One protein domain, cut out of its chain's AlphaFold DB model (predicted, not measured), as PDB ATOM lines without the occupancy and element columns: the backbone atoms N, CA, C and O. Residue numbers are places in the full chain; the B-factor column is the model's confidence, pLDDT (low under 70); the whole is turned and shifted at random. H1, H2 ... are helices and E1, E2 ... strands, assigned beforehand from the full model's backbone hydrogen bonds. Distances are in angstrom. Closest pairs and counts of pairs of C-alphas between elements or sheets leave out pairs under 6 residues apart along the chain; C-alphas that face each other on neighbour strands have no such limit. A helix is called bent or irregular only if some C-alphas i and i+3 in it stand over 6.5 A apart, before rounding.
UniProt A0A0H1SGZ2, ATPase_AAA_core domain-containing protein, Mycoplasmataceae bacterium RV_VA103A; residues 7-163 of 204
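Overview. This is residues 7 to 163 of the 204 residues of the protein "ATPase_AAA_core domain-containing protein" of Mycoplasmataceae bacterium RV_VA103A (UniProt A0A0H1SGZ2). A four-stranded parallel sheet forms the core, with H1 and H2 packed on one side and H3, H5 and H7 making a row of helices on the other; of that row, H3 and H5 only graze the sheet. H4 lies off the sheet beyond the ends where the strands begin, and H6 is a small, irregular turn of helix near the ends of E1 and E4. The printed part has 157 residues, with seven named helices and four named strands in the order H1 E1 H2 E2 H3 H4 E3 H5 E4 H6 H7; the sheet's order is E1 E4 E3 E2. The class is mixed, helices and strands, and the whole is compact and rounded, with a radius of gyration of the C-alphas of 14.7 A and spans of 40 by 33 by 26 A.

Along the chain. H1, residues 7 to 23, begins at C-alpha 7 (125.519, 164.943, 145.220) and is 24.4 A long. E1, residues 33 to 37, is 12.6 A long, and H2 follows at residues 39 to 46, 10.9 A. E2 is residues 55 to 57, 6.1 A. H3, residues 66 to 77, is 17.0 A long, and H4, residues 80 to 87, is 10.4 A. E3, residues 93 to 97, is 11.9 A long and begins at C-alpha 93 (129.452, 154.286, 150.587). H5, residues 105 to 115, is 15.0 A long and only just irregular, with C-alphas 110 and 113 6.6 A apart. E4, residues 134 to 139, is the longest strand at 16.8 A. H6, residues 141 to 146, 10.6 A, is irregular, with C-alphas 142 and 145 8.1 A apart. H7, residues 149 to 156, 9.8 A, ends at C-alpha 156 (141.600, 167.667, 143.631).

Arrangement. E1 and E4 are parallel at 27 degrees, with N 34 and O 135 2.8 A apart. E4 and E3 are parallel at 16 degrees, with N 96 and O 136 2.8 A apart. E3 and E2 are parallel at 8 degrees, with N 56 and O 95 2.8 A apart. E1, H2, E2 is a split strand-helix-strand unit, with E4 and E3 between its two strands. E2, H3 H4, E3 and E3, H5, E4 are strand-helix-strand units, each joining parallel neighbour strands through helices; the three crossovers are right-handed. H2 is over E4 and E3 at a height over the sheet of 8.5 A, and its closest C-alphas to E4 are those of Asn 42 and Thr 138, 6.7 A. H1 is on the sheet too, its closest C-alphas to E4 being those of Glu 14 and Ile 134, 7.5 A. H7 lies on the opposite face from H2, over E1, and stands up from the sheet at 70 degrees. H5 touches H7 at a shallow tilt of 29 degrees, closest at the C-alphas of Phe 115 and Arg 154, 6.1 A. H3 touches H5 with residues 66 to 70 alone, closest at the C-alphas of Gly 66 and Leu 107, 4.3 A. H4 is not on the sheet, and H6 only grazes it with residues 141 to 144. In H1, H2, H3 and H4 every O i to N i+4 pair is within hydrogen-bond range; the counts are 5 of 7 in H5, 3 of 4 in H7 and 0 of 2 in H6, where 1 of 3 O i to N i+3 pairs is within range.

Size, cuts and confidence. The two C-alphas farthest apart are those of Glu 24 and Gln 63, 43.5 A. The printed part has no cut. The link from H5 to E4, residues 116 to 133, is long. The mean pLDDT of the printed part is 82.6; residues 27 to 31, 61 to 65, 141 to 145 and 156 to 163 are under 70.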
ATOM      1  N   LEU A   7     125.135 166.139 144.480       83.19
ATOM      2  CA  LEU A   7     125.519 164.943 145.220       83.19
ATOM      3  C   LEU A   7     124.832 163.694 144.655       83.19
ATOM      4  O   LEU A   7     125.507 162.729 144.308       83.19
ATOM      5  N   LEU A   8     123.501 163.711 144.552       85.38
ATOM      6  CA  LEU A   8     122.723 162.557 144.106       85.38
ATOM      7  C   LEU A   8     123.047 162.185 142.655       85.38
ATOM      8  O   LEU A   8     123.227 161.007 142.349       85.38
ATOM      9  N   GLU A   9     123.191 163.185 141.785       85.81
ATOM     10  CA  GLU A   9     123.599 162.981 140.393       85.81
ATOM     11  C   GLU A   9     124.981 162.311 140.312       85.81
ATOM     12  O   GLU A   9     125.156 161.313 139.607       85.81
ATOM     13  N   THR A  10     125.942 162.795 141.106       85.75
ATOM     14  CA  THR A  10     127.301 162.235 141.167       85.75
ATOM     15  C   THR A  10     127.290 160.800 141.697       85.75
ATOM     16  O   THR A  10     127.912 159.922 141.100       85.75
ATOM     17  N   LEU A  11     126.529 160.517 142.759       87.25
ATOM     18  CA  LEU A  11     126.392 159.163 143.307       87.25
ATOM     19  C   LEU A  11     125.772 158.194 142.303       87.25
ATOM     20  O   LEU A  11     126.242 157.067 142.148       87.25
ATOM     21  N   ASN A  12     124.723 158.625 141.605       87.94
ATOM     22  CA  ASN A  12     124.062 157.815 140.589       87.94
ATOM     23  C   ASN A  12     124.989 157.545 139.400       87.94
ATOM     24  O   ASN A  12     125.010 156.427 138.880       87.94
ATOM     25  N   LYS A  13     125.775 158.543 138.981       87.19
ATOM     26  CA  LYS A  13     126.795 158.391 137.940       87.19
ATOM     27  C   LYS A  13     127.859 157.377 138.360       87.19
ATOM     28  O   LYS A  13     128.120 156.449 137.600       87.19
ATOM     29  N   GLU A  14     128.401 157.500 139.569       87.12
ATOM     30  CA  GLU A  14     129.447 156.605 140.072       87.12
ATOM     31  C   GLU A  14     128.954 155.156 140.186       87.12
ATOM     32  O   GLU A  14     129.607 154.230 139.703       87.12
ATOM     33  N   LYS A  15     127.737 154.949 140.712       87.69
ATOM     34  CA  LYS A  15     127.096 153.624 140.739       87.69
ATOM     35  C   LYS A  15     126.993 153.024 139.337       87.69
ATOM     36  O   LYS A  15     127.387 151.878 139.143       87.69
ATOM     37  N   LYS A  16     126.517 153.788 138.348       87.62
ATOM     38  CA  LYS A  16     126.393 153.317 136.955       87.62
ATOM     39  C   LYS A  16     127.746 152.958 136.340       87.62
ATOM     40  O   LYS A  16     127.849 151.933 135.669       87.62
ATOM     41  N   VAL A  17     128.776 153.777 136.569       85.81
ATOM     42  CA  VAL A  17     130.142 153.508 136.089       85.81
ATOM     43  C   VAL A  17     130.664 152.200 136.679       85.81
ATOM     44  O   VAL A  17     131.172 151.358 135.938       85.81
ATOM     45  N   LYS A  18     130.473 151.982 137.985       84.88
ATOM     46  CA  LYS A  18     130.885 150.742 138.652       84.88
ATOM     47  C   LYS A  18     130.116 149.512 138.166       84.88
ATOM     48  O   LYS A  18     130.746 148.505 137.852       84.88
ATOM     49  N   GLN A  19     128.796 149.611 137.996       86.25
ATOM     50  CA  GLN A  19     127.985 148.528 137.420       86.25
ATOM     51  C   GLN A  19     128.462 148.149 136.017       86.25
ATOM     52  O   GLN A  19     128.636 146.968 135.721       86.25
ATOM     53  N   LYS A  20     128.712 149.148 135.162       84.94
ATOM     54  CA  LYS A  20     129.183 148.927 133.794       84.94
ATOM     55  C   LYS A  20     130.556 148.249 133.767       84.94
ATOM     56  O   LYS A  20     130.715 147.248 133.078       84.94
ATOM     57  N   ALA A  21     131.518 148.745 134.545       81.75
ATOM     58  CA  ALA A  21     132.853 148.152 134.609       81.75
ATOM     59  C   ALA A  21     132.813 146.682 135.052       81.75
ATOM     60  O   ALA A  21     133.535 145.847 134.511       81.75
ATOM     61  N   GLN A  22     131.929 146.348 135.996       78.75
ATOM     62  CA  GLN A  22     131.768 144.981 136.475       78.75
ATOM     63  C   GLN A  22     131.108 144.065 135.431       78.75
ATOM     64  O   GLN A  22     131.539 142.926 135.268       78.75
ATOM     65  N   GLN A  23     130.116 144.562 134.680       82.25
ATOM     66  CA  GLN A  23     129.514 143.838 133.548       82.25
ATOM     67  C   GLN A  23     130.521 143.576 132.419       82.25
ATOM     68  O   GLN A  23     130.477 142.527 131.783       82.25
ATOM     69  N   GLU A  24     131.443 144.511 132.191       82.44
ATOM     70  CA  GLU A  24     132.505 144.403 131.186       82.44
ATOM     71  C   GLU A  24     133.710 143.572 131.672       82.44
ATOM     72  O   GLU A  24     134.679 143.400 130.934       82.44
ATOM     73  N   GLY A  25     133.670 143.040 132.903       70.81
ATOM     74  CA  GLY A  25     134.762 142.251 133.480       70.81
ATOM     75  C   GLY A  25     136.042 143.058 133.727       70.81
ATOM     76  O   GLY A  25     137.121 142.480 133.872       70.81
ATOM     77  N   ILE A  26     135.947 144.389 133.774       71.00
ATOM     78  CA  ILE A  26     137.078 145.279 134.036       71.00
ATOM     79  C   ILE A  26     137.410 145.178 135.527       71.00
ATOM     80  O   ILE A  26     136.764 145.785 136.376       71.00
ATOM     81  N   SER A  27     138.434 144.384 135.848       53.38
ATOM     82  CA  SER A  27     138.779 144.019 137.229       53.38
ATOM     83  C   SER A  27     139.421 145.143 138.050       53.38
ATOM     84  O   SER A  27     139.645 144.968 139.243       53.38
ATOM     85  N   LYS A  28     139.783 146.270 137.429       52.28
ATOM     86  CA  LYS A  28     140.405 147.418 138.101       52.28
ATOM     87  C   LYS A  28     139.556 148.651 137.882       52.28
ATOM     88  O   LYS A  28     139.845 149.460 137.005       52.28
ATOM     89  N   ASN A  29     138.502 148.774 138.676       56.31
ATOM     90  CA  ASN A  29     137.771 150.023 138.747       56.31
ATOM     91  C   ASN A  29     138.230 150.774 139.988       56.31
ATOM     92  O   ASN A  29     137.822 150.471 141.105       56.31
ATOM     93  N   PHE A  30     139.168 151.692 139.802       63.00
ATOM     94  CA  PHE A  30     139.712 152.442 140.917       63.00
ATOM     95  C   PHE A  30     138.615 153.279 141.584       63.00
ATOM     96  O   PHE A  30     137.797 153.897 140.902       63.00
ATOM     97  N   SER A  31     138.594 153.316 142.916       69.44
ATOM     98  CA  SER A  31     137.676 154.188 143.649       69.44
ATOM     99  C   SER A  31     138.350 155.517 143.917       69.44
ATOM    100  O   SER A  31     139.150 155.644 144.840       69.44
ATOM    101  N   TRP A  32     138.033 156.507 143.096       80.81
ATOM    102  CA  TRP A  32     138.392 157.885 143.389       80.81
ATOM    103  C   TRP A  32     137.564 158.402 144.565       80.81
ATOM    104  O   TRP A  32     136.398 158.038 144.726       80.81
ATOM    105  N   VAL A  33     138.165 159.256 145.390       86.81
ATOM    106  CA  VAL A  33     137.448 159.902 146.492       86.81
ATOM    107  C   VAL A  33     136.693 161.108 145.955       86.81
ATOM    108  O   VAL A  33     137.296 162.087 145.523       86.81
ATOM    109  N   LEU A  34     135.366 161.054 146.006       87.06
ATOM    110  CA  LEU A  34     134.499 162.165 145.639       87.06
ATOM    111  C   LEU A  34     134.549 163.220 146.747       87.06
ATOM    112  O   LEU A  34     134.073 162.974 147.856       87.06
ATOM    113  N   PHE A  35     135.136 164.383 146.472       86.50
ATOM    114  CA  PHE A  35     135.287 165.439 147.470       86.50
ATOM    115  C   PHE A  35     134.216 166.527 147.318       86.50
ATOM    116  O   PHE A  35     134.145 167.205 146.294       86.50
ATOM    117  N   PHE A  36     133.418 166.727 148.368       85.06
ATOM    118  CA  PHE A  36     132.360 167.731 148.416       85.06
ATOM    119  C   PHE A  36     132.645 168.826 149.442       85.06
ATOM    120  O   PHE A  36     132.767 168.616 150.650       85.06
ATOM    121  N   ALA A  37     132.692 170.034 148.906       81.38
ATOM    122  CA  ALA A  37     133.016 171.276 149.565       81.38
ATOM    123  C   ALA A  37     131.769 171.997 150.100       81.38
ATOM    124  O   ALA A  37     131.118 172.721 149.350       81.38
ATOM    125  N   GLY A  38     131.439 171.852 151.382       79.31
ATOM    126  CA  GLY A  38     130.341 172.591 152.013       79.31
ATOM    127  C   GLY A  38     129.558 171.804 153.050       79.31
ATOM    128  O   GLY A  38     129.357 170.594 152.944       79.31
ATOM    129  N   GLU A  39     129.081 172.521 154.065       78.88
ATOM    130  CA  GLU A  39     128.318 171.944 155.176       78.88
ATOM    131  C   GLU A  39     126.960 171.398 154.718       78.88
ATOM    132  O   GLU A  39     126.436 170.456 155.307       78.88
ATOM    133  N   GLU A  40     126.406 171.934 153.631       81.06
ATOM    134  CA  GLU A  40     125.184 171.432 153.014       81.06
ATOM    135  C   GLU A  40     125.328 169.984 152.527       81.06
ATOM    136  O   GLU A  40     124.383 169.209 152.643       81.06
ATOM    137  N   TYR A  41     126.514 169.572 152.069       84.75
ATOM    138  CA  TYR A  41     126.739 168.196 151.627       84.75
ATOM    139  C   TYR A  41     126.759 167.215 152.796       84.75
ATOM    140  O   TYR A  41     126.327 166.077 152.633       84.75
ATOM    141  N   ASN A  42     127.158 167.658 153.994       84.88
ATOM    142  CA  ASN A  42     126.995 166.848 155.200       84.88
ATOM    143  C   ASN A  42     125.516 166.592 155.509       84.88
ATOM    144  O   ASN A  42     125.159 165.497 155.931       84.88
ATOM    145  N   GLN A  43     124.655 167.594 155.311       85.12
ATOM    146  CA  GLN A  43     123.215 167.455 155.539       85.12
ATOM    147  C   GLN A  43     122.566 166.561 154.479       85.12
ATOM    148  O   GLN A  43     121.761 165.701 154.823       85.12
ATOM    149  N   GLU A  44     122.938 166.730 153.209       86.31
ATOM    150  CA  GLU A  44     122.439 165.899 152.108       86.31
ATOM    151  C   GLU A  44     122.883 164.429 152.251       86.31
ATOM    152  O   GLU A  44     122.074 163.524 152.044       86.31
ATOM    153  N   LEU A  45     124.134 164.171 152.662       87.50
ATOM    154  CA  LEU A  45     124.631 162.815 152.933       87.50
ATOM    155  C   LEU A  45     124.000 162.185 154.174       87.50
ATOM    156  O   LEU A  45     123.737 160.989 154.166       87.50
ATOM    157  N   ALA A  46     123.701 162.968 155.213       88.38
ATOM    158  CA  ALA A  46     123.006 162.463 156.399       88.38
ATOM    159  C   ALA A  46     121.563 162.006 156.110       88.38
ATOM    160  O   ALA A  46     120.993 161.259 156.899       88.38
ATOM    161  N   GLN A  47     120.969 162.453 154.998       88.38
ATOM    162  CA  GLN A  47     119.668 161.970 154.517       88.38
ATOM    163  C   GLN A  47     119.781 160.680 153.693       88.38
ATOM    164  O   GLN A  47     118.764 160.055 153.402       88.38
ATOM    165  N   GLN A  48     120.993 160.284 153.298       86.44
ATOM    166  CA  GLN A  48     121.229 158.992 152.668       86.44
ATOM    167  C   GLN A  48     121.241 157.907 153.749       86.44
ATOM    168  O   GLN A  48     121.754 158.120 154.845       86.44
ATOM    169  N   GLU A  49     120.726 156.718 153.435       87.50
ATOM    170  CA  GLU A  49     120.740 155.549 154.329       87.50
ATOM    171  C   GLU A  49     122.149 154.921 154.420       87.50
ATOM    172  O   GLU A  49     122.353 153.738 154.152       87.50
ATOM    173  N   ILE A  50     123.159 155.731 154.755       90.88
ATOM    174  CA  ILE A  50     124.533 155.279 154.966       90.88
ATOM    175  C   ILE A  50     124.613 154.678 156.375       90.88
ATOM    176  O   ILE A  50     124.294 155.369 157.345       90.88
ATOM    177  N   PRO A  51     125.049 153.415 156.527       92.50
ATOM    178  CA  PRO A  51     125.235 152.821 157.844       92.50
ATOM    179  C   PRO A  51     126.204 153.653 158.687       92.50
ATOM    180  O   PRO A  51     127.277 154.005 158.205       92.50
ATOM    181  N   GLU A  52     125.876 153.902 159.958       91.19
ATOM    182  CA  GLU A  52     126.715 154.695 160.875       91.19
ATOM    183  C   GLU A  52     128.163 154.190 160.932       91.19
ATOM    184  O   GLU A  52     129.108 154.970 160.950       91.19
ATOM    185  N   LYS A  53     128.346 152.868 160.850       92.38
ATOM    186  CA  LYS A  53     129.660 152.218 160.815       92.38
ATOM    187  C   LYS A  53     130.526 152.646 159.625       92.38
ATOM    188  O   LYS A  53     131.746 152.646 159.744       92.38
ATOM    189  N   ASN A  54     129.914 153.018 158.502       95.44
ATOM    190  CA  ASN A  54     130.609 153.475 157.299       95.44
ATOM    191  C   ASN A  54     130.922 154.984 157.329       95.44
ATOM    192  O   ASN A  54     131.468 155.516 156.359       95.44
ATOM    193  N   ILE A  55     130.559 155.680 158.411       94.75
ATOM    194  CA  ILE A  55     130.825 157.103 158.604       94.75
ATOM    195  C   ILE A  55     132.074 157.256 159.474       94.75
ATOM    196  O   ILE A  55     132.147 156.770 160.601       94.75
ATOM    197  N   ILE A  56     133.057 157.975 158.948       93.50
ATOM    198  CA  ILE A  56     134.315 158.303 159.611       93.50
ATOM    199  C   ILE A  56     134.301 159.814 159.859       93.50
ATOM    200  O   ILE A  56     134.649 160.591 158.973       93.50
ATOM    201  N   ASP A  57     133.833 160.239 161.037       91.81
ATOM    202  CA  ASP A  57     133.680 161.661 161.390       91.81
ATOM    203  C   ASP A  57     134.899 162.212 162.131       91.81
ATOM    204  O   ASP A  57     135.024 162.071 163.347       91.81
ATOM    205  N   PHE A  58     135.770 162.913 161.407       89.56
ATOM    206  CA  PHE A  58     136.995 163.498 161.953       89.56
ATOM    207  C   PHE A  58     136.751 164.644 162.945       89.56
ATOM    208  O   PHE A  58     137.681 165.040 163.638       89.56
ATOM    209  N   ALA A  59     135.523 165.163 163.072       86.94
ATOM    210  CA  ALA A  59     135.196 166.128 164.125       86.94
ATOM    211  C   ALA A  59     135.009 165.471 165.505       86.94
ATOM    212  O   ALA A  59     135.096 166.156 166.522       86.94
ATOM    213  N   GLN A  60     134.721 164.164 165.544       81.38
ATOM    214  CA  GLN A  60     134.514 163.398 166.780       81.38
ATOM    215  C   GLN A  60     135.756 162.613 167.206       81.38
ATOM    216  O   GLN A  60     135.856 162.145 168.340       81.38
ATOM    217  N   VAL A  61     136.713 162.470 166.295       69.00
ATOM    218  CA  VAL A  61     138.012 161.874 166.577       69.00
ATOM    219  C   VAL A  61     138.823 162.924 167.324       69.00
ATOM    220  O   VAL A  61     138.991 164.038 166.838       69.00
ATOM    221  N   GLY A  62     139.307 162.599 168.524       58.69
ATOM    222  CA  GLY A  62     140.290 163.435 169.222       58.69
ATOM    223  C   GLY A  62     141.616 163.521 168.447       58.69
ATOM    224  O   GLY A  62     141.652 163.420 167.225       58.69
ATOM    225  N   GLN A  63     142.751 163.637 169.139       56.41
ATOM    226  CA  GLN A  63     144.071 163.457 168.509       56.41
ATOM    227  C   GLN A  63     144.290 161.982 168.105       56.41
ATOM    228  O   GLN A  63     145.062 161.257 168.728       56.41
ATOM    229  N   GLY A  64     143.539 161.502 167.112       58.69
ATOM    230  CA  GLY A  64     143.589 160.129 166.627       58.69
ATOM    231  C   GLY A  64     144.957 159.794 166.033       58.69
ATOM    232  O   GLY A  64     145.561 160.602 165.325       58.69
ATOM    233  N   LYS A  65     145.430 158.582 166.329       68.38
ATOM    234  CA  LYS A  65     146.634 157.985 165.737       68.38
ATOM    235  C   LYS A  65     146.282 157.269 164.431       68.38
ATOM    236  O   LYS A  65     145.133 156.865 164.248       68.38
ATOM    237  N   GLY A  66     147.265 157.057 163.558       70.69
ATOM    238  CA  GLY A  66     147.082 156.339 162.285       70.69
ATOM    239  C   GLY A  66     146.469 154.932 162.424       70.69
ATOM    240  O   GLY A  66     145.704 154.499 161.568       70.69
ATOM    241  N   GLU A  67     146.696 154.246 163.545       82.88
ATOM    242  CA  GLU A  67     146.107 152.924 163.838       82.88
ATOM    243  C   GLU A  67     144.569 152.942 163.910       82.88
ATOM    244  O   GLU A  67     143.899 151.950 163.608       82.88
ATOM    245  N   TRP A  68     143.982 154.081 164.294       87.75
ATOM    246  CA  TRP A  68     142.532 154.215 164.408       87.75
ATOM    247  C   TRP A  68     141.850 154.142 163.040       87.75
ATOM    248  O   TRP A  68     140.838 153.453 162.901       87.75
ATOM    249  N   ILE A  69     142.408 154.811 162.022       90.12
ATOM    250  CA  ILE A  69     141.808 154.800 160.684       90.12
ATOM    251  C   ILE A  69     141.927 153.420 160.041       90.12
ATOM    252  O   ILE A  69     140.962 152.944 159.451       90.12
ATOM    253  N   GLU A  70     143.059 152.740 160.222       90.94
ATOM    254  CA  GLU A  70     143.237 151.362 159.762       90.94
ATOM    255  C   GLU A  70     142.189 150.435 160.385       90.94
ATOM    256  O   GLU A  70     141.495 149.711 159.668       90.94
ATOM    257  N   THR A  71     142.008 150.522 161.706       90.81
ATOM    258  CA  THR A  71     140.989 149.745 162.424       90.81
ATOM    259  C   THR A  71     139.595 150.018 161.864       90.81
ATOM    260  O   THR A  71     138.843 149.084 161.595       90.81
ATOM    261  N   LYS A  72     139.253 151.287 161.605       92.31
ATOM    262  CA  LYS A  72     137.946 151.657 161.042       92.31
ATOM    263  C   LYS A  72     137.728 151.123 159.633       92.31
ATOM    264  O   LYS A  72     136.662 150.583 159.353       92.31
ATOM    265  N   ILE A  73     138.725 151.221 158.756       94.06
ATOM    266  CA  ILE A  73     138.620 150.672 157.400       94.06
ATOM    267  C   ILE A  73     138.472 149.151 157.443       94.06
ATOM    268  O   ILE A  73     137.617 148.612 156.742       94.06
ATOM    269  N   LYS A  74     139.222 148.459 158.309       93.62
ATOM    270  CA  LYS A  74     139.074 147.012 158.527       93.62
ATOM    271  C   LYS A  74     137.676 146.651 159.020       93.62
ATOM    272  O   LYS A  74     137.050 145.754 158.460       93.62
ATOM    273  N   GLU A  75     137.154 147.375 160.009       94.31
ATOM    274  CA  GLU A  75     135.801 147.173 160.538       94.31
ATOM    275  C   GLU A  75     134.724 147.323 159.455       94.31
ATOM    276  O   GLU A  75     133.795 146.512 159.399       94.31
ATOM    277  N   ILE A  76     134.829 148.360 158.617       95.81
ATOM    278  CA  ILE A  76     133.911 148.620 157.500       95.81
ATOM    279  C   ILE A  76     134.029 147.518 156.450       95.81
ATOM    280  O   ILE A  76     133.012 146.997 155.993       95.81
ATOM    281  N   TYR A  77     135.257 147.144 156.089       94.19
ATOM    282  CA  TYR A  77     135.516 146.141 155.067       94.19
ATOM    283  C   TYR A  77     135.007 144.761 155.482       94.19
ATOM    284  O   TYR A  77     134.362 144.077 154.696       94.19
ATOM    285  N   GLN A  78     135.229 144.354 156.728       93.81
ATOM    286  CA  GLN A  78     134.793 143.052 157.242       93.81
ATOM    287  C   GLN A  78     133.291 142.998 157.565       93.81
ATOM    288  O   GLN A  78     132.784 141.962 157.997       93.81
ATOM    289  N   ASP A  79     132.560 144.100 157.384       95.44
ATOM    290  CA  ASP A  79     131.136 144.148 157.679       95.44
ATOM    291  C   ASP A  79     130.320 143.268 156.725       95.44
ATOM    292  O   ASP A  79     130.350 143.431 155.502       95.44
ATOM    293  N   SER A  80     129.533 142.350 157.290       94.56
ATOM    294  CA  SER A  80     128.759 141.393 156.500       94.56
ATOM    295  C   SER A  80     127.720 142.063 155.601       94.56
ATOM    296  O   SER A  80     127.475 141.561 154.506       94.56
ATOM    297  N   LYS A  81     127.142 143.206 156.001       95.00
ATOM    298  CA  LYS A  81     126.169 143.926 155.167       95.00
ATOM    299  C   LYS A  81     126.849 144.588 153.976       95.00
ATOM    300  O   LYS A  81     126.313 144.527 152.875       95.00
ATOM    301  N   ASN A  82     128.035 145.164 154.174       95.25
ATOM    302  CA  ASN A  82     128.821 145.727 153.073       95.25
ATOM    303  C   ASN A  82     129.232 144.634 152.077       95.25
ATOM    304  O   ASN A  82     129.057 144.806 150.873       95.25
ATOM    305  N   GLN A  83     129.688 143.479 152.568       93.81
ATOM    306  CA  GLN A  83     130.057 142.346 151.715       93.81
ATOM    307  C   GLN A  83     128.857 141.785 150.937       93.81
ATOM    308  O   GLN A  83     128.958 141.515 149.740       93.81
ATOM    309  N   GLN A  84     127.690 141.674 151.581       94.06
ATOM    310  CA  GLN A  84     126.445 141.287 150.912       94.06
ATOM    311  C   GLN A  84     126.017 142.305 149.851       94.06
ATOM    312  O   GLN A  84     125.599 141.908 148.764       94.06
ATOM    313  N   ALA A  85     126.136 143.605 150.139       92.44
ATOM    314  CA  ALA A  85     125.819 144.657 149.182       92.44
ATOM    315  C   ALA A  85     126.719 144.558 147.941       92.44
ATOM    316  O   ALA A  85     126.205 144.521 146.824       92.44
ATOM    317  N   ILE A  86     128.032 144.405 148.132       91.19
ATOM    318  CA  ILE A  86     129.002 144.248 147.038       91.19
ATOM    319  C   ILE A  86     128.684 143.009 146.194       91.19
ATOM    320  O   ILE A  86     128.652 143.097 144.967       91.19
ATOM    321  N   ALA A  87     128.382 141.874 146.834       89.31
ATOM    322  CA  ALA A  87     127.978 140.651 146.138       89.31
ATOM    323  C   ALA A  87     126.674 140.828 145.337       89.31
ATOM    324  O   ALA A  87     126.507 140.219 144.284       89.31
ATOM    325  N   ALA A  88     125.769 141.691 145.806       90.12
ATOM    326  CA  ALA A  88     124.538 142.071 145.117       90.12
ATOM    327  C   ALA A  88     124.722 143.219 144.102       90.12
ATOM    328  O   ALA A  88     123.729 143.781 143.640       90.12
ATOM    329  N   HIS A  89     125.962 143.588 143.761       86.31
ATOM    330  CA  HIS A  89     126.288 144.707 142.864       86.31
ATOM    331  C   HIS A  89     125.768 146.075 143.342       86.31
ATOM    332  O   HIS A  89     125.518 146.989 142.549       86.31
ATOM    333  N   ASN A  90     125.631 146.221 144.659       89.50
ATOM    334  CA  ASN A  90     125.319 147.464 145.341       89.50
ATOM    335  C   ASN A  90     126.578 147.967 146.043       89.50
ATOM    336  O   ASN A  90     127.018 147.392 147.031       89.50
ATOM    337  N   PHE A  91     127.158 149.050 145.535       91.06
ATOM    338  CA  PHE A  91     128.422 149.586 146.042       91.06
ATOM    339  C   PHE A  91     128.186 150.418 147.317       91.06
ATOM    340  O   PHE A  91     127.574 151.491 147.224       91.06
ATOM    341  N   PRO A  92     128.622 149.950 148.503       94.12
ATOM    342  CA  PRO A  92     128.467 150.687 149.750       94.12
ATOM    343  C   PRO A  92     129.294 151.976 149.744       94.12
ATOM    344  O   PRO A  92     130.372 152.055 149.155       94.12
ATOM    345  N   ILE A  93     128.779 152.996 150.429       95.06
ATOM    346  CA  ILE A  93     129.452 154.286 150.587       95.06
ATOM    347  C   ILE A  93     130.304 154.250 151.856       95.06
ATOM    348  O   ILE A  93     129.806 153.816 152.895       95.06
ATOM    349  N   ILE A  94     131.544 154.741 151.776       96.00
ATOM    350  CA  ILE A  94     132.359 155.146 152.931       96.00
ATOM    351  C   ILE A  94     132.404 156.667 152.947       96.00
ATOM    352  O   ILE A  94     132.832 157.291 151.973       96.00
ATOM    353  N   TRP A  95     131.967 157.260 154.053       95.06
ATOM    354  CA  TRP A  95     131.884 158.706 154.194       95.06
ATOM    355  C   TRP A  95     132.931 159.226 155.180       95.06
ATOM    356  O   TRP A  95     132.792 159.105 156.394       95.06
ATOM    357  N   PHE A  96     133.969 159.855 154.636       94.00
ATOM    358  CA  PHE A  96     134.997 160.611 155.341       94.00
ATOM    359  C   PHE A  96     134.476 162.020 155.631       94.00
ATOM    360  O   PHE A  96     134.542 162.926 154.798       94.00
ATOM    361  N   LYS A  97     133.896 162.201 156.810       92.50
ATOM    362  CA  LYS A  97     133.175 163.412 157.183       92.50
ATOM    363  C   LYS A  97     134.088 164.398 157.909       92.50
ATOM    364  O   LYS A  97     134.771 164.024 158.859       92.50
ATOM    365  N   ASN A  98     134.030 165.668 157.506       89.81
ATOM    366  CA  ASN A  98     134.786 166.780 158.098       89.81
ATOM    367  C   ASN A  98     136.312 166.597 158.019       89.81
ATOM    368  O   ASN A  98     137.019 166.773 159.013       89.81
ATOM    369  N   ILE A  99     136.834 166.227 156.846       89.50
ATOM    370  CA  ILE A  99     138.264 165.914 156.669       89.50
ATOM    371  C   ILE A  99     139.203 167.074 157.041       89.50
ATOM    372  O   ILE A  99     140.349 166.849 157.405       89.50
ATOM    373  N   GLU A 100     138.731 168.319 157.019       86.44
ATOM    374  CA  GLU A 100     139.504 169.486 157.448       86.44
ATOM    375  C   GLU A 100     139.831 169.488 158.948       86.44
ATOM    376  O   GLU A 100     140.645 170.284 159.402       86.44
ATOM    377  N   LYS A 101     139.185 168.622 159.737       88.06
ATOM    378  CA  LYS A 101     139.435 168.468 161.178       88.06
ATOM    379  C   LYS A 101     140.621 167.560 161.490       88.06
ATOM    380  O   LYS A 101     140.972 167.404 162.659       88.06
ATOM    381  N   ILE A 102     141.256 166.976 160.473       86.88
ATOM    382  CA  ILE A 102     142.484 166.200 160.641       86.88
ATOM    383  C   ILE A 102     143.597 167.146 161.095       86.88
ATOM    384  O   ILE A 102     144.004 168.050 160.376       86.88
ATOM    385  N   THR A 103     144.092 166.925 162.310       80.31
ATOM    386  CA  THR A 103     145.177 167.722 162.912       80.31
ATOM    387  C   THR A 103     146.458 166.919 163.137       80.31
ATOM    388  O   THR A 103     147.491 167.489 163.475       80.31
ATOM    389  N   SER A 104     146.403 165.596 162.955       84.69
ATOM    390  CA  SER A 104     147.518 164.672 163.173       84.69
ATOM    391  C   SER A 104     148.174 164.284 161.850       84.69
ATOM    392  O   SER A 104     147.511 163.752 160.959       84.69
ATOM    393  N   GLN A 105     149.490 164.488 161.749       84.31
ATOM    394  CA  GLN A 105     150.277 164.087 160.579       84.31
ATOM    395  C   GLN A 105     150.287 162.562 160.384       84.31
ATOM    396  O   GLN A 105     150.294 162.083 159.253       84.31
ATOM    397  N   GLU A 106     150.256 161.786 161.472       85.69
ATOM    398  CA  GLU A 106     150.163 160.324 161.397       85.69
ATOM    399  C   GLU A 106     148.842 159.890 160.755       85.69
ATOM    400  O   GLU A 106     148.828 159.033 159.874       85.69
ATOM    401  N   LEU A 107     147.735 160.515 161.166       87.56
ATOM    402  CA  LEU A 107     146.408 160.224 160.631       87.56
ATOM    403  C   LEU A 107     146.315 160.588 159.147       87.56
ATOM    404  O   LEU A 107     145.790 159.815 158.349       87.56
ATOM    405  N   GLU A 108     146.862 161.744 158.782       87.69
ATOM    406  CA  GLU A 108     146.987 162.164 157.392       87.69
ATOM    407  C   GLU A 108     147.772 161.142 156.564       87.69
ATOM    408  O   GLU A 108     147.291 160.702 155.519       87.69
ATOM    409  N   HIS A 109     148.951 160.728 157.036       88.44
ATOM    410  CA  HIS A 109     149.797 159.773 156.325       88.44
ATOM    411  C   HIS A 109     149.084 158.432 156.107       88.44
ATOM    412  O   HIS A 109     149.170 157.855 155.024       88.44
ATOM    413  N   SER A 110     148.323 157.964 157.099       89.00
ATOM    414  CA  SER A 110     147.498 156.757 156.980       89.00
ATOM    415  C   SER A 110     146.325 156.903 156.000       89.00
ATOM    416  O   SER A 110     145.871 155.900 155.452       89.00
ATOM    417  N   LEU A 111     145.841 158.122 155.736       90.50
ATOM    418  CA  LEU A 111     144.778 158.390 154.758       90.50
ATOM    419  C   LEU A 111     145.280 158.470 153.316       90.50
ATOM    420  O   LEU A 111     144.525 158.151 152.398       90.50
ATOM    421  N   LEU A 112     146.541 158.848 153.099       90.44
ATOM    422  CA  LEU A 112     147.121 158.943 151.756       90.44
ATOM    423  C   LEU A 112     146.945 157.672 150.906       90.44
ATOM    424  O   LEU A 112     146.499 157.825 149.769       90.44
ATOM    425  N   PRO A 113     147.244 156.446 151.388       89.94
ATOM    426  CA  PRO A 113     147.032 155.236 150.594       89.94
ATOM    427  C   PRO A 113     145.545 154.913 150.383       89.94
ATOM    428  O   PRO A 113     145.189 154.356 149.352       89.94
ATOM    429  N   ILE A 114     144.662 155.297 151.313       91.31
ATOM    430  CA  ILE A 114     143.206 155.109 151.184       91.31
ATOM    431  C   ILE A 114     142.651 156.008 150.067       91.31
ATOM    432  O   ILE A 114     141.793 155.591 149.289       91.31
ATOM    433  N   PHE A 115     143.143 157.247 149.988       89.25
ATOM    434  CA  PHE A 115     142.719 158.236 148.990       89.25
ATOM    435  C   PHE A 115     143.471 158.108 147.661       89.25
ATOM    436  O   PHE A 115     143.116 158.762 146.683       89.25
ATOM    437  N   ASP A 116     144.500 157.267 147.609       85.44
ATOM    438  CA  ASP A 116     145.220 156.955 146.387       85.44
ATOM    439  C   ASP A 116     144.554 155.777 145.672       85.44
ATOM    440  O   ASP A 116     144.617 154.625 146.101       85.44
ATOM    441  N   HIS A 117     143.943 156.085 144.534       79.81
ATOM    442  CA  HIS A 117     143.284 155.133 143.651       79.81
ATOM    443  C   HIS A 117     144.194 153.954 143.244       79.81
ATOM    444  O   HIS A 117     143.696 152.865 142.988       79.81
ATOM    445  N   GLN A 118     145.521 154.126 143.209       82.31
ATOM    446  CA  GLN A 118     146.452 153.041 142.875       82.31
ATOM    447  C   GLN A 118     146.719 152.102 144.054       82.31
ATOM    448  O   GLN A 118     147.053 150.936 143.842       82.31
ATOM    449  N   GLN A 119     146.580 152.600 145.283       86.00
ATOM    450  CA  GLN A 119     146.937 151.877 146.506       86.00
ATOM    451  C   GLN A 119     145.713 151.330 147.245       86.00
ATOM    452  O   GLN A 119     145.821 150.330 147.951       86.00
ATOM    453  N   ASN A 120     144.529 151.902 147.025       88.62
ATOM    454  CA  ASN A 120     143.307 151.519 147.731       88.62
ATOM    455  C   ASN A 120     142.706 150.157 147.338       88.62
ATOM    456  O   ASN A 120     141.638 149.798 147.827       88.62
ATOM    457  N   THR A 121     143.408 149.389 146.505       86.31
ATOM    458  CA  THR A 121     143.075 147.998 146.156       86.31
ATOM    459  C   THR A 121     143.841 146.965 146.991       86.31
ATOM    460  O   THR A 121     143.536 145.776 146.935       86.31
ATOM    461  N   ASN A 122     144.851 147.405 147.751       87.19
ATOM    462  CA  ASN A 122     145.674 146.557 148.609       87.19
ATOM    463  C   ASN A 122     146.208 147.379 149.792       87.19
ATOM    464  O   ASN A 122     147.344 147.862 149.778       87.19
ATOM    465  N   LEU A 123     145.353 147.597 150.790       87.31
ATOM    466  CA  LEU A 123     145.670 148.443 151.940       87.31
ATOM    467  C   LEU A 123     146.277 147.660 153.112       87.31
ATOM    468  O   LEU A 123     145.885 146.539 153.414       87.31
ATOM    469  N   PHE A 124     147.203 148.304 153.832       84.19
ATOM    470  CA  PHE A 124     147.783 147.819 155.099       84.19
ATOM    471  C   PHE A 124     148.517 146.468 155.019       84.19
ATOM    472  O   PHE A 124     148.644 145.766 156.018       84.19
ATOM    473  N   GLY A 125     149.004 146.082 153.835       75.19
ATOM    474  CA  GLY A 125     149.633 144.770 153.628       75.19
ATOM    475  C   GLY A 125     148.644 143.597 153.667       75.19
ATOM    476  O   GLY A 125     149.066 142.442 153.610       75.19
ATOM    477  N   GLU A 126     147.345 143.891 153.733       70.75
ATOM    478  CA  GLU A 126     146.235 142.951 153.646       70.75
ATOM    479  C   GLU A 126     145.509 143.139 152.305       70.75
ATOM    480  O   GLU A 126     145.486 144.231 151.742       70.75
ATOM    481  N   ALA A 127     144.850 142.094 151.798       79.69
ATOM    482  CA  ALA A 127     144.031 142.174 150.583       79.69
ATOM    483  C   ALA A 127     142.688 142.902 150.835       79.69
ATOM    484  O   ALA A 127     141.608 142.352 150.600       79.69
ATOM    485  N   ILE A 128     142.753 144.123 151.374       88.88
ATOM    486  CA  ILE A 128     141.617 145.034 151.520       88.88
ATOM    487  C   ILE A 128     141.505 145.850 150.242       88.88
ATOM    488  O   ILE A 128     142.345 146.710 149.967       88.88
ATOM    489  N   ASP A 129     140.436 145.580 149.499       89.69
ATOM    490  CA  ASP A 129     140.137 146.240 148.239       89.69
ATOM    491  C   ASP A 129     138.917 147.165 148.372       89.69
ATOM    492  O   ASP A 129     137.780 146.718 148.557       89.69
ATOM    493  N   LEU A 130     139.152 148.476 148.261       91.06
ATOM    494  CA  LEU A 130     138.114 149.506 148.299       91.06
ATOM    495  C   LEU A 130     137.564 149.873 146.906       91.06
ATOM    496  O   LEU A 130     136.717 150.766 146.800       91.06
ATOM    497  N   SER A 131     137.971 149.183 145.834       87.38
ATOM    498  CA  SER A 131     137.484 149.393 144.455       87.38
ATOM    499  C   SER A 131     135.961 149.268 144.311       87.38
ATOM    500  O   SER A 131     135.331 149.943 143.491       87.38
ATOM    501  N   ASN A 132     135.338 148.447 145.157       88.56
ATOM    502  CA  ASN A 132     133.893 148.214 145.172       88.56
ATOM    503  C   ASN A 132     133.135 149.111 146.165       88.56
ATOM    504  O   ASN A 132     131.936 148.937 146.370       88.56
ATOM    505  N   TYR A 133     133.814 150.086 146.766       92.06
ATOM    506  CA  TYR A 133     133.200 151.103 147.613       92.06
ATOM    507  C   TYR A 133     133.106 152.430 146.860       92.06
ATOM    508  O   TYR A 133     133.918 152.736 145.989       92.06
ATOM    509  N   ILE A 134     132.116 153.244 147.206       91.75
ATOM    510  CA  ILE A 134     132.070 154.653 146.809       91.75
ATOM    511  C   ILE A 134     132.679 155.454 147.955       91.75
ATOM    512  O   ILE A 134     132.148 155.453 149.065       91.75
ATOM    513  N   LEU A 135     133.805 156.115 147.701       93.12
ATOM    514  CA  LEU A 135     134.517 156.890 148.714       93.12
ATOM    515  C   LEU A 135     134.103 158.355 148.601       93.12
ATOM    516  O   LEU A 135     134.213 158.946 147.529       93.12
ATOM    517  N   ILE A 136     133.631 158.942 149.698       91.81
ATOM    518  CA  ILE A 136     133.184 160.337 149.729       91.81
ATOM    519  C   ILE A 136     133.881 161.068 150.857       91.81
ATOM    520  O   ILE A 136     133.806 160.633 152.003       91.81
ATOM    521  N   ALA A 137     134.489 162.206 150.552       91.44
ATOM    522  CA  ALA A 137     135.013 163.126 151.542       91.44
ATOM    523  C   ALA A 137     134.188 164.411 151.572       91.44
ATOM    524  O   ALA A 137     133.844 164.957 150.525       91.44
ATOM    525  N   THR A 138     133.903 164.927 152.764       89.44
ATOM    526  CA  THR A 138     133.266 166.237 152.930       89.44
ATOM    527  C   THR A 138     134.091 167.160 153.804       89.44
ATOM    528  O   THR A 138     134.724 166.717 154.765       89.44
ATOM    529  N   SER A 139     134.045 168.454 153.495       87.19
ATOM    530  CA  SER A 139     134.617 169.488 154.354       87.19
ATOM    531  C   SER A 139     133.758 170.741 154.450       87.19
ATOM    532  O   SER A 139     132.914 171.006 153.592       87.19
ATOM    533  N   SER A 140     133.990 171.555 155.483       80.50
ATOM    534  CA  SER A 140     133.468 172.925 155.521       80.50
ATOM    535  C   SER A 140     134.224 173.827 154.535       80.50
ATOM    536  O   SER A 140     135.457 173.865 154.515       80.50
ATOM    537  N   THR A 141     133.492 174.642 153.768       69.69
ATOM    538  CA  THR A 141     134.077 175.627 152.836       69.69
ATOM    539  C   THR A 141     134.952 176.672 153.528       69.69
ATOM    540  O   THR A 141     135.848 177.233 152.903       69.69
ATOM    541  N   ARG A 142     134.733 176.935 154.822       66.00
ATOM    542  CA  ARG A 142     135.460 177.970 155.576       66.00
ATOM    543  C   ARG A 142     136.893 177.577 155.936       66.00
ATOM    544  O   ARG A 142     137.699 178.454 156.219       66.00
ATOM    545  N   ASN A 143     137.197 176.281 155.933       63.09
ATOM    546  CA  ASN A 143     138.417 175.731 156.525       63.09
ATOM    547  C   ASN A 143     139.221 174.864 155.545       63.09
ATOM    548  O   ASN A 143     140.106 174.129 155.965       63.09
ATOM    549  N   MET A 144     138.960 174.956 154.238       63.62
ATOM    550  CA  MET A 144     139.694 174.166 153.242       63.62
ATOM    551  C   MET A 144     141.209 174.371 153.274       63.62
ATOM    552  O   MET A 144     141.949 173.435 153.002       63.62
ATOM    553  N   GLY A 145     141.671 175.566 153.654       60.75
ATOM    554  CA  GLY A 145     143.101 175.868 153.779       60.75
ATOM    555  C   GLY A 145     143.819 175.111 154.903       60.75
ATOM    556  O   GLY A 145     145.024 175.275 155.053       60.75
ATOM    557  N   GLN A 146     143.098 174.322 155.707       73.00
ATOM    558  CA  GLN A 146     143.673 173.472 156.756       73.00
ATOM    559  C   GLN A 146     144.059 172.081 156.240       73.00
ATOM    560  O   GLN A 146     144.787 171.368 156.924       73.00
ATOM    561  N   LEU A 147     143.604 171.695 155.043       77.31
ATOM    562  CA  LEU A 147     144.015 170.439 154.425       77.31
ATOM    563  C   LEU A 147     145.431 170.562 153.869       77.31
ATOM    564  O   LEU A 147     145.798 171.553 153.236       77.31
ATOM    565  N   SER A 148     146.224 169.522 154.079       81.75
ATOM    566  CA  SER A 148     147.581 169.456 153.568       81.75
ATOM    567  C   SER A 148     147.613 169.288 152.045       81.75
ATOM    568  O   SER A 148     146.738 168.662 151.444       81.75
ATOM    569  N   LEU A 149     148.680 169.773 151.406       81.62
ATOM    570  CA  LEU A 149     148.890 169.587 149.964       81.62
ATOM    571  C   LEU A 149     148.858 168.103 149.524       81.62
ATOM    572  O   LEU A 149     148.242 167.803 148.496       81.62
ATOM    573  N   PRO A 150     149.453 167.142 150.266       82.12
ATOM    574  CA  PRO A 150     149.367 165.726 149.910       82.12
ATOM    575  C   PRO A 150     147.943 165.158 149.894       82.12
ATOM    576  O   PRO A 150     147.642 164.346 149.016       82.12
ATOM    577  N   LEU A 151     147.070 165.565 150.822       82.00
ATOM    578  CA  LEU A 151     145.661 165.154 150.806       82.00
ATOM    579  C   LEU A 151     144.892 165.873 149.705       82.00
ATOM    580  O   LEU A 151     144.188 165.228 148.930       82.00
ATOM    581  N   VAL A 152     145.069 167.191 149.604       79.44
ATOM    582  CA  VAL A 152     144.407 168.027 148.599       79.44
ATOM    583  C   VAL A 152     144.682 167.503 147.197       79.44
ATOM    584  O   VAL A 152     143.737 167.278 146.464       79.44
ATOM    585  N   SER A 153     145.926 167.179 146.842       77.31
ATOM    586  CA  SER A 153     146.255 166.655 145.502       77.31
ATOM    587  C   SER A 153     145.564 165.329 145.148       77.31
ATOM    588  O   SER A 153     145.265 165.081 143.981       77.31
ATOM    589  N   ARG A 154     145.261 164.477 146.135       78.19
ATOM    590  CA  ARG A 154     144.512 163.224 145.927       78.19
ATOM    591  C   ARG A 154     143.004 163.462 145.808       78.19
ATOM    592  O   ARG A 154     142.323 162.703 145.126       78.19
ATOM    593  N   LEU A 155     142.504 164.534 146.424       76.12
ATOM    594  CA  LEU A 155     141.101 164.954 146.378       76.12
ATOM    595  C   LEU A 155     140.790 165.843 145.155       76.12
ATOM    596  O   LEU A 155     139.719 165.726 144.567       76.12
ATOM    597  N   GLU A 156     141.716 166.718 144.751       56.59
ATOM    598  CA  GLU A 156     141.600 167.667 143.631       56.59
ATOM    599  C   GLU A 156     141.634 166.977 142.268       56.59
ATOM    600  O   GLU A 156     140.923 167.407 141.360       56.59
ATOM    601  N   CYS A 157     142.369 165.867 142.126       49.31
ATOM    602  CA  CYS A 157     142.388 165.065 140.896       49.31
ATOM    603  C   CYS A 157     140.998 164.542 140.473       49.31
ATOM    604  O   CYS A 157     140.829 164.111 139.335       49.31
ATOM    605  N   VAL A 158     140.000 164.604 141.360       48.38
ATOM    606  CA  VAL A 158     138.622 164.139 141.130       48.38
ATOM    607  C   VAL A 158     137.667 165.301 140.813       48.38
ATOM    608  O   VAL A 158     136.517 165.080 140.441       48.38
ATOM    609  N   ASN A 159     138.112 166.558 140.947       48.50
ATOM    610  CA  ASN A 159     137.218 167.616 141.406       48.50
ATOM    611  C   ASN A 159     137.107 168.874 140.529       48.50
ATOM    612  O   ASN A 159     136.914 169.972 141.046       48.50
ATOM    613  N   VAL A 160     137.176 168.747 139.201       49.09
ATOM    614  CA  VAL A 160     136.931 169.910 138.322       49.09
ATOM    615  C   VAL A 160     135.467 170.396 138.418       49.09
ATOM    616  O   VAL A 160     135.215 171.597 138.307       49.09
ATOM    617  N   ASP A 161     134.514 169.502 138.725       42.31
ATOM    618  CA  ASP A 161     133.076 169.825 138.770       42.31
ATOM    619  C   ASP A 161     132.493 169.990 140.194       42.31
ATOM    620  O   ASP A 161     131.576 170.791 140.384       42.31
ATOM    621  N   THR A 162     133.016 169.297 141.217       44.38
ATOM    622  CA  THR A 162     132.459 169.302 142.594       44.38
ATOM    623  C   THR A 162     133.196 170.235 143.587       44.38
ATOM    624  O   THR A 162     132.705 170.458 144.694       44.38
ATOM    625  N   ALA A 163     134.316 170.859 143.180       40.38
ATOM    626  CA  ALA A 163     135.070 171.858 143.952       40.38
ATOM    627  C   ALA A 163     134.591 173.286 143.675       40.38
ATOM    628  O   ALA A 163     135.144 174.250 144.209       40.38
TER     629      ALA A 163